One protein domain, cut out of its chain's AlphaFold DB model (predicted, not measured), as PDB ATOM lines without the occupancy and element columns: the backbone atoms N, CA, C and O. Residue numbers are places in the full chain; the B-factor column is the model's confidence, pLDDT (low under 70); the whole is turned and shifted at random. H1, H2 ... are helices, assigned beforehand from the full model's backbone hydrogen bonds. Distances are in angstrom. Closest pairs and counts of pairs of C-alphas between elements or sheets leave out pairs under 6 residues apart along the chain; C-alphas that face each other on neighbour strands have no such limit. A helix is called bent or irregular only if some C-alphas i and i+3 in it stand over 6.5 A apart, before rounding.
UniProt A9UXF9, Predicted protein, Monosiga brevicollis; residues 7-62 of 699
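What this domain is: This is residues 7 to 62 of the 699 residues of the protein "Predicted protein" of Monosiga brevicollis (UniProt A9UXF9). A long helix, H2, forms the core of this small domain, with H1 folded back beside it as a loose helical hairpin and the short H3 turned back on its other end, away from H1. A wide loop, residues 20 to 30, joins H1 to H2 at one end of the model. The printed part has 56 residues with three named helices, H1, H2 and H3 in that order, and no named strand; the class is all helix. The whole is loose, with a radius of gyration of the C-alphas of 13.3 A, and elongated, with spans of 41 by 21 by 14 A.

How they stand to each other: H2, residues 31 to 48, is the longest helix by residues. H1, residues 7 to 19, touches H2, and the closest C-alphas are those of Ile 13 and Gln 39, 5.6 A apart. They run opposite ways at a steep tilt of 40 degrees, and the two form a helical hairpin. H2 touches H3, residues 55 to 61, with residues 44 to 48 alone; the closest C-alphas are those of Ala 48 and Ala 61, 4.2 A apart. H2 and H3 run opposite ways at a steep tilt of 62 degrees. H1 and H3 are apart. In H2 every O i to N i+4 pair is within hydrogen-bond range, in H1 7 of 9 are, and in H3 0 of 3, where 3 of 4 O i to N i+3 pairs are within range.

Where its parts are: H2 has 18 residues, Leu 31 to Ala 48, and measures 25.5 A from first to last C-alpha; C-alpha 31 is at (-36.438, -36.986, -30.263). H1 has 13 residues, Ser 7 to Glu 19, measures 18.7 A, and begins with C-alpha 7 at (-58.653, -38.537, -41.610). H3 has 7 residues, Pro 55 to Ala 61, measures 10.3 A from first to last C-alpha, and ends with C-alpha 61 at (-44.869, -47.716, -50.669). H3 is irregular, but only just: C-alphas 56 and 59 are 6.9 A apart.

The domain as a whole: The two C-alphas farthest apart are those of Pro 26 and Thr 52, 41.9 A. The C-alphas of the first and last printed residues, Ser 7 and Thr 62, are 22.7 A apart. The printed part has no cut. The link from H1 to H2, 11 residues, is long; the link from H2 to H3, 6 residues, is short. The mean pLDDT of the printed part is 86.4, and residues 26 to 27, in the long link, are under 70.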
ATOM      1  N   SER A   7     -58.362 -38.869 -43.009       85.81
ATOM      2  CA  SER A   7     -58.653 -38.537 -41.610       85.81
ATOM      3  C   SER A   7     -58.265 -39.658 -40.641       85.81
ATOM      4  O   SER A   7     -57.793 -39.386 -39.538       85.81
ATOM      5  N   ASN A   8     -58.419 -40.922 -41.050       85.88
ATOM      6  CA  ASN A   8     -58.056 -42.081 -40.235       85.88
ATOM      7  C   ASN A   8     -56.538 -42.274 -40.206       85.88
ATOM      8  O   ASN A   8     -55.982 -42.538 -39.144       85.88
ATOM      9  N   ILE A   9     -55.855 -42.070 -41.336       85.44
ATOM     10  CA  ILE A   9     -54.387 -42.087 -41.401       85.44
ATOM     11  C   ILE A   9     -53.807 -41.010 -40.478       85.44
ATOM     12  O   ILE A   9     -52.933 -41.309 -39.664       85.44
ATOM     13  N   GLN A  10     -54.311 -39.777 -40.564       86.50
ATOM     14  CA  GLN A  10     -53.881 -38.674 -39.701       86.50
ATOM     15  C   GLN A  10     -54.119 -38.992 -38.220       86.50
ATOM     16  O   GLN A  10     -53.226 -38.783 -37.398       86.50
ATOM     17  N   TYR A  11     -55.285 -39.553 -37.883       88.50
ATOM     18  CA  TYR A  11     -55.590 -39.978 -36.519       88.50
ATOM     19  C   TYR A  11     -54.605 -41.040 -36.014       88.50
ATOM     20  O   TYR A  11     -54.018 -40.868 -34.948       88.50
ATOM     21  N   VAL A  12     -54.380 -42.110 -36.782       87.06
ATOM     22  CA  VAL A  12     -53.499 -43.224 -36.394       87.06
ATOM     23  C   VAL A  12     -52.043 -42.763 -36.251       87.06
ATOM     24  O   VAL A  12     -51.389 -43.101 -35.264       87.06
ATOM     25  N   ILE A  13     -51.545 -41.929 -37.169       86.56
ATOM     26  CA  ILE A  13     -50.204 -41.329 -37.073       86.56
ATOM     27  C   ILE A  13     -50.070 -40.490 -35.794       86.56
ATOM     28  O   ILE A  13     -49.062 -40.593 -35.093       86.56
ATOM     29  N   ALA A  14     -51.095 -39.703 -35.453       84.56
ATOM     30  CA  ALA A  14     -51.095 -38.883 -34.246       84.56
ATOM     31  C   ALA A  14     -51.118 -39.710 -32.946       84.56
ATOM     32  O   ALA A  14     -50.599 -39.242 -31.930       84.56
ATOM     33  N   GLN A  15     -51.688 -40.924 -32.952       87.31
ATOM     34  CA  GLN A  15     -51.670 -41.806 -31.776       87.31
ATOM     35  C   GLN A  15     -50.306 -42.465 -31.553       87.31
ATOM     36  O   GLN A  15     -49.858 -42.537 -30.413       87.31
ATOM     37  N   VAL A  16     -49.587 -42.857 -32.612       83.69
ATOM     38  CA  VAL A  16     -48.262 -43.498 -32.472       83.69
ATOM     39  C   VAL A  16     -47.264 -42.624 -31.708       83.69
ATOM     40  O   VAL A  16     -46.481 -43.131 -30.909       83.69
ATOM     41  N   VAL A  17     -47.317 -41.303 -31.890       77.75
ATOM     42  CA  VAL A  17     -46.455 -40.363 -31.151       77.75
ATOM     43  C   VAL A  17     -46.773 -40.339 -29.652       77.75
ATOM     44  O   VAL A  17     -45.887 -40.071 -28.845       77.75
ATOM     45  N   LYS A  18     -48.026 -40.612 -29.274       82.50
ATOM     46  CA  LYS A  18     -48.472 -40.640 -27.875       82.50
ATOM     47  C   LYS A  18     -48.165 -41.974 -27.199       82.50
ATOM     48  O   LYS A  18     -47.887 -41.987 -26.005       82.50
ATOM     49  N   GLU A  19     -48.218 -43.073 -27.947       84.25
ATOM     50  CA  GLU A  19     -48.037 -44.430 -27.418       84.25
ATOM     51  C   GLU A  19     -46.572 -44.882 -27.353       84.25
ATOM     52  O   GLU A  19     -46.242 -45.745 -26.543       84.25
ATOM     53  N   VAL A  20     -45.677 -44.311 -28.171       78.69
ATOM     54  CA  VAL A  20     -44.248 -44.669 -28.184       78.69
ATOM     55  C   VAL A  20     -43.446 -43.680 -27.323       78.69
ATOM     56  O   VAL A  20     -43.163 -42.568 -27.776       78.69
ATOM     57  N   PRO A  21     -43.024 -44.046 -26.095       73.69
ATOM     58  CA  PRO A  21     -42.200 -43.173 -25.269       73.69
ATOM     59  C   PRO A  21     -40.782 -43.086 -25.844       73.69
ATOM     60  O   PRO A  21     -39.999 -44.036 -25.788       73.69
ATOM     61  N   PHE A  22     -40.416 -41.926 -26.385       76.75
ATOM     62  CA  PHE A  22     -39.051 -41.675 -26.836       76.75
ATOM     63  C   PHE A  22     -38.205 -41.138 -25.679       76.75
ATOM     64  O   PHE A  22     -38.386 -40.008 -25.231       76.75
ATOM     65  N   VAL A  23     -37.239 -41.932 -25.213       75.88
ATOM     66  CA  VAL A  23     -36.259 -41.488 -24.209       75.88
ATOM     67  C   VAL A  23     -35.069 -40.847 -24.914       75.88
ATOM     68  O   VAL A  23     -34.494 -41.428 -25.844       75.88
ATOM     69  N   SER A  24     -34.701 -39.633 -24.505       74.56
ATOM     70  CA  SER A  24     -33.495 -38.966 -24.998       74.56
ATOM     71  C   SER A  24     -32.265 -39.547 -24.310       74.56
ATOM     72  O   SER A  24     -32.228 -39.652 -23.088       74.56
ATOM     73  N   THR A  25     -31.250 -39.901 -25.091       74.00
ATOM     74  CA  THR A  25     -29.924 -40.266 -24.578       74.00
ATOM     75  C   THR A  25     -28.873 -39.486 -25.365       74.00
ATOM     76  O   THR A  25     -29.094 -39.292 -26.562       74.00
ATOM     77  N   PRO A  26     -27.706 -39.148 -24.789       60.41
ATOM     78  CA  PRO A  26     -26.658 -38.382 -25.479       60.41
ATOM     79  C   PRO A  26     -26.175 -38.982 -26.812       60.41
ATOM     80  O   PRO A  26     -25.706 -38.258 -27.681       60.41
ATOM     81  N   VAL A  27     -26.295 -40.303 -26.981       69.94
ATOM     82  CA  VAL A  27     -25.868 -41.038 -28.188       69.94
ATOM     83  C   VAL A  27     -26.994 -41.302 -29.195       69.94
ATOM     84  O   VAL A  27     -26.744 -41.863 -30.259       69.94
ATOM     85  N   SER A  28     -28.235 -40.930 -28.872       75.81
ATOM     86  CA  SER A  28     -29.381 -41.139 -29.761       75.81
ATOM     87  C   SER A  28     -29.593 -39.929 -30.662       75.81
ATOM     88  O   SER A  28     -29.333 -38.793 -30.274       75.81
ATOM     89  N   SER A  29     -30.152 -40.164 -31.848       82.62
ATOM     90  CA  SER A  29     -30.690 -39.091 -32.685       82.62
ATOM     91  C   SER A  29     -31.793 -38.309 -31.956       82.62
ATOM     92  O   SER A  29     -32.398 -38.799 -30.988       82.62
ATOM     93  N   SER A  30     -32.054 -37.082 -32.425       86.88
ATOM     94  CA  SER A  30     -33.020 -36.183 -31.788       86.88
ATOM     95  C   SER A  30     -34.385 -36.856 -31.609       86.88
ATOM     96  O   SER A  30     -34.802 -37.707 -32.404       86.88
ATOM     97  N   LEU A  31     -35.085 -36.490 -30.531       85.88
ATOM     98  CA  LEU A  31     -36.438 -36.986 -30.263       85.88
ATOM     99  C   LEU A  31     -37.380 -36.686 -31.431       85.88
ATOM    100  O   LEU A  31     -38.140 -37.556 -31.847       85.88
ATOM    101  N   GLU A  32     -37.267 -35.483 -31.990       87.38
ATOM    102  CA  GLU A  32     -38.021 -35.054 -33.164       87.38
ATOM    103  C   GLU A  32     -37.795 -35.989 -34.356       87.38
ATOM    104  O   GLU A  32     -38.759 -36.497 -34.923       87.38
ATOM    105  N   TYR A  33     -36.536 -36.300 -34.687       90.56
ATOM    106  CA  TYR A  33     -36.226 -37.199 -35.797       90.56
ATOM    107  C   TYR A  33     -36.794 -38.603 -35.574       90.56
ATOM    108  O   TYR A  33     -37.384 -39.177 -36.486       90.56
ATOM    109  N   ARG A  34     -36.645 -39.169 -34.369       88.19
ATOM    110  CA  ARG A  34     -37.155 -40.518 -34.065       88.19
ATOM    111  C   ARG A  34     -38.680 -40.578 -34.083       88.19
ATOM    112  O   ARG A  34     -39.234 -41.532 -34.627       88.19
ATOM    113  N   SER A  35     -39.341 -39.546 -33.562       87.12
ATOM    114  CA  SER A  35     -40.795 -39.399 -33.642       87.12
ATOM    115  C   SER A  35     -41.260 -39.303 -35.095       87.12
ATOM    116  O   SER A  35     -42.133 -40.063 -35.520       87.12
ATOM    117  N   LEU A  36     -40.629 -38.440 -35.894       90.56
ATOM    118  CA  LEU A  36     -40.946 -38.289 -37.312       90.56
ATOM    119  C   LEU A  36     -40.683 -39.581 -38.094       90.56
ATOM    120  O   LEU A  36     -41.461 -39.936 -38.979       90.56
ATOM    121  N   LEU A  37     -39.616 -40.310 -37.765       91.31
ATOM    122  CA  LEU A  37     -39.290 -41.586 -38.388       91.31
ATOM    123  C   LEU A  37     -40.352 -42.643 -38.076       91.31
ATOM    124  O   LEU A  37     -40.788 -43.328 -38.995       91.31
ATOM    125  N   ALA A  38     -40.810 -42.749 -36.827       90.19
ATOM    126  CA  ALA A  38     -41.875 -43.679 -36.452       90.19
ATOM    127  C   ALA A  38     -43.176 -43.387 -37.218       90.19
ATOM    128  O   ALA A  38     -43.747 -44.286 -37.836       90.19
ATOM    129  N   GLN A  39     -43.582 -42.114 -37.265       91.00
ATOM    130  CA  GLN A  39     -44.729 -41.659 -38.057       91.00
ATOM    131  C   GLN A  39     -44.554 -41.987 -39.548       91.00
ATOM    132  O   GLN A  39     -45.455 -42.527 -40.189       91.00
ATOM    133  N   SER A  40     -43.369 -41.714 -40.096       92.19
ATOM    134  CA  SER A  40     -43.048 -41.960 -41.504       92.19
ATOM    135  C   SER A  40     -43.052 -43.450 -41.847       92.19
ATOM    136  O   SER A  40     -43.534 -43.830 -42.911       92.19
ATOM    137  N   LEU A  41     -42.534 -44.310 -40.968       92.38
ATOM    138  CA  LEU A  41     -42.526 -45.761 -41.163       92.38
ATOM    139  C   LEU A  41     -43.942 -46.339 -41.120       92.38
ATOM    140  O   LEU A  41     -44.277 -47.154 -41.980       92.38
ATOM    141  N   LEU A  42     -44.786 -45.876 -40.193       91.69
ATOM    142  CA  LEU A  42     -46.199 -46.249 -40.156       91.69
ATOM    143  C   LEU A  42     -46.918 -45.809 -41.434       91.69
ATOM    144  O   LEU A  42     -47.597 -46.615 -42.065       91.69
ATOM    145  N   TYR A  43     -46.720 -44.559 -41.856       91.56
ATOM    146  CA  TYR A  43     -47.302 -44.053 -43.095       91.56
ATOM    147  C   TYR A  43     -46.868 -44.889 -44.305       91.56
ATOM    148  O   TYR A  43     -47.705 -45.306 -45.101       91.56
ATOM    149  N   LYS A  44     -45.576 -45.228 -44.418       93.25
ATOM    150  CA  LYS A  44     -45.076 -46.118 -45.476       93.25
ATOM    151  C   LYS A  44     -45.705 -47.511 -45.420       93.25
ATOM    152  O   LYS A  44     -45.986 -48.062 -46.478       93.25
ATOM    153  N   CYS A  45     -45.936 -48.062 -44.229       92.19
ATOM    154  CA  CYS A  45     -46.614 -49.347 -44.051       92.19
ATOM    155  C   CYS A  45     -48.063 -49.289 -44.560       92.19
ATOM    156  O   CYS A  45     -48.454 -50.108 -45.388       92.19
ATOM    157  N   ILE A  46     -48.819 -48.262 -44.158       91.31
ATOM    158  CA  ILE A  46     -50.191 -48.033 -44.636       91.31
ATOM    159  C   ILE A  46     -50.214 -47.941 -46.164       91.31
ATOM    160  O   ILE A  46     -51.028 -48.599 -46.809       91.31
ATOM    161  N   LEU A  47     -49.293 -47.170 -46.751       91.25
ATOM    162  CA  LEU A  47     -49.172 -47.052 -48.202       91.25
ATOM    163  C   LEU A  47     -48.797 -48.384 -48.870       91.25
ATOM    164  O   LEU A  47     -49.344 -48.701 -49.917       91.25
ATOM    165  N   ALA A  48     -47.899 -49.179 -48.290       92.50
ATOM    166  CA  ALA A  48     -47.514 -50.479 -48.842       92.50
ATOM    167  C   ALA A  48     -48.667 -51.497 -48.833       92.50
ATOM    168  O   ALA A  48     -48.735 -52.351 -49.713       92.50
ATOM    169  N   CYS A  49     -49.578 -51.390 -47.865       91.88
ATOM    170  CA  CYS A  49     -50.750 -52.252 -47.750       91.88
ATOM    171  C   CYS A  49     -51.990 -51.708 -48.475       91.88
ATOM    172  O   CYS A  49     -53.026 -52.371 -48.451       91.88
ATOM    173  N   ALA A  50     -51.944 -50.505 -49.056       89.38
ATOM    174  CA  ALA A  50     -53.117 -49.918 -49.693       89.38
ATOM    175  C   ALA A  50     -53.467 -50.657 -50.999       89.38
ATOM    176  O   ALA A  50     -52.581 -50.909 -51.816       89.38
ATOM    177  N   PRO A  51     -54.754 -50.982 -51.235       87.62
ATOM    178  CA  PRO A  51     -55.170 -51.744 -52.416       87.62
ATOM    179  C   PRO A  51     -54.949 -50.970 -53.723       87.62
ATOM    180  O   PRO A  51     -54.721 -51.562 -54.774       87.62
ATOM    181  N   THR A  52     -55.000 -49.638 -53.659       88.12
ATOM    182  CA  THR A  52     -54.748 -48.723 -54.776       88.12
ATOM    183  C   THR A  52     -54.028 -47.481 -54.267       88.12
ATOM    184  O   THR A  52     -54.383 -46.959 -53.210       88.12
ATOM    185  N   LEU A  53     -53.064 -46.963 -55.034       88.31
ATOM    186  CA  LEU A  53     -52.352 -45.725 -54.715       88.31
ATOM    187  C   LEU A  53     -52.272 -44.803 -55.925       88.31
ATOM    188  O   LEU A  53     -52.098 -45.254 -57.056       88.31
ATOM    189  N   ALA A  54     -52.290 -43.494 -55.669       89.81
ATOM    190  CA  ALA A  54     -51.903 -42.518 -56.676       89.81
ATOM    191  C   ALA A  54     -50.454 -42.788 -57.140       89.81
ATOM    192  O   ALA A  54     -49.583 -43.018 -56.289       89.81
ATOM    193  N   PRO A  55     -50.148 -42.696 -58.451       92.56
ATOM    194  CA  PRO A  55     -48.803 -42.966 -58.970       92.56
ATOM    195  C   PRO A  55     -47.698 -42.168 -58.268       92.56
ATOM    196  O   PRO A  55     -46.608 -42.681 -58.028       92.56
ATOM    197  N   THR A  56     -47.997 -40.936 -57.848       93.94
ATOM    198  CA  THR A  56     -47.051 -40.052 -57.152       93.94
ATOM    199  C   THR A  56     -46.683 -40.501 -55.735       93.94
ATOM    200  O   THR A  56     -45.661 -40.058 -55.203       93.94
ATOM    201  N   LEU A  57     -47.483 -41.384 -55.126       92.75
ATOM    202  CA  LEU A  57     -47.267 -41.947 -53.790       92.75
ATOM    203  C   LEU A  57     -46.557 -43.309 -53.829       92.75
ATOM    204  O   LEU A  57     -45.980 -43.719 -52.820       92.75
ATOM    205  N   ALA A  58     -46.531 -43.984 -54.983       92.19
ATOM    206  CA  ALA A  58     -45.975 -45.333 -55.139       92.19
ATOM    207  C   ALA A  58     -44.508 -45.449 -54.677       92.19
ATOM    208  O   ALA A  58     -44.076 -46.473 -54.141       92.19
ATOM    209  N   SER A  59     -43.733 -44.370 -54.804       92.38
ATOM    210  CA  SER A  59     -42.340 -44.324 -54.353       92.38
ATOM    211  C   SER A  59     -42.172 -44.459 -52.834       92.38
ATOM    212  O   SER A  59     -41.112 -44.866 -52.362       92.38
ATOM    213  N   ALA A  60     -43.182 -44.087 -52.044       92.94
ATOM    214  CA  ALA A  60     -43.148 -44.260 -50.592       92.94
ATOM    215  C   ALA A  60     -43.529 -45.686 -50.164       92.94
ATOM    216  O   ALA A  60     -42.991 -46.172 -49.172       92.94
ATOM    217  N   ALA A  61     -44.397 -46.353 -50.931       92.50
ATOM    218  CA  ALA A  61     -44.869 -47.716 -50.669       92.50
ATOM    219  C   ALA A  61     -43.823 -48.799 -50.987       92.50
ATOM    220  O   ALA A  61     -43.860 -49.895 -50.436       92.50
ATOM    221  N   THR A  62     -42.869 -48.503 -51.871       89.69
ATOM    222  CA  THR A  62     -41.828 -49.452 -52.282       89.69
ATOM    223  C   THR A  62     -40.531 -49.247 -51.491       89.69
ATOM    224  O   THR A  62     -40.201 -48.111 -51.124       89.69
TER     225      THR A  62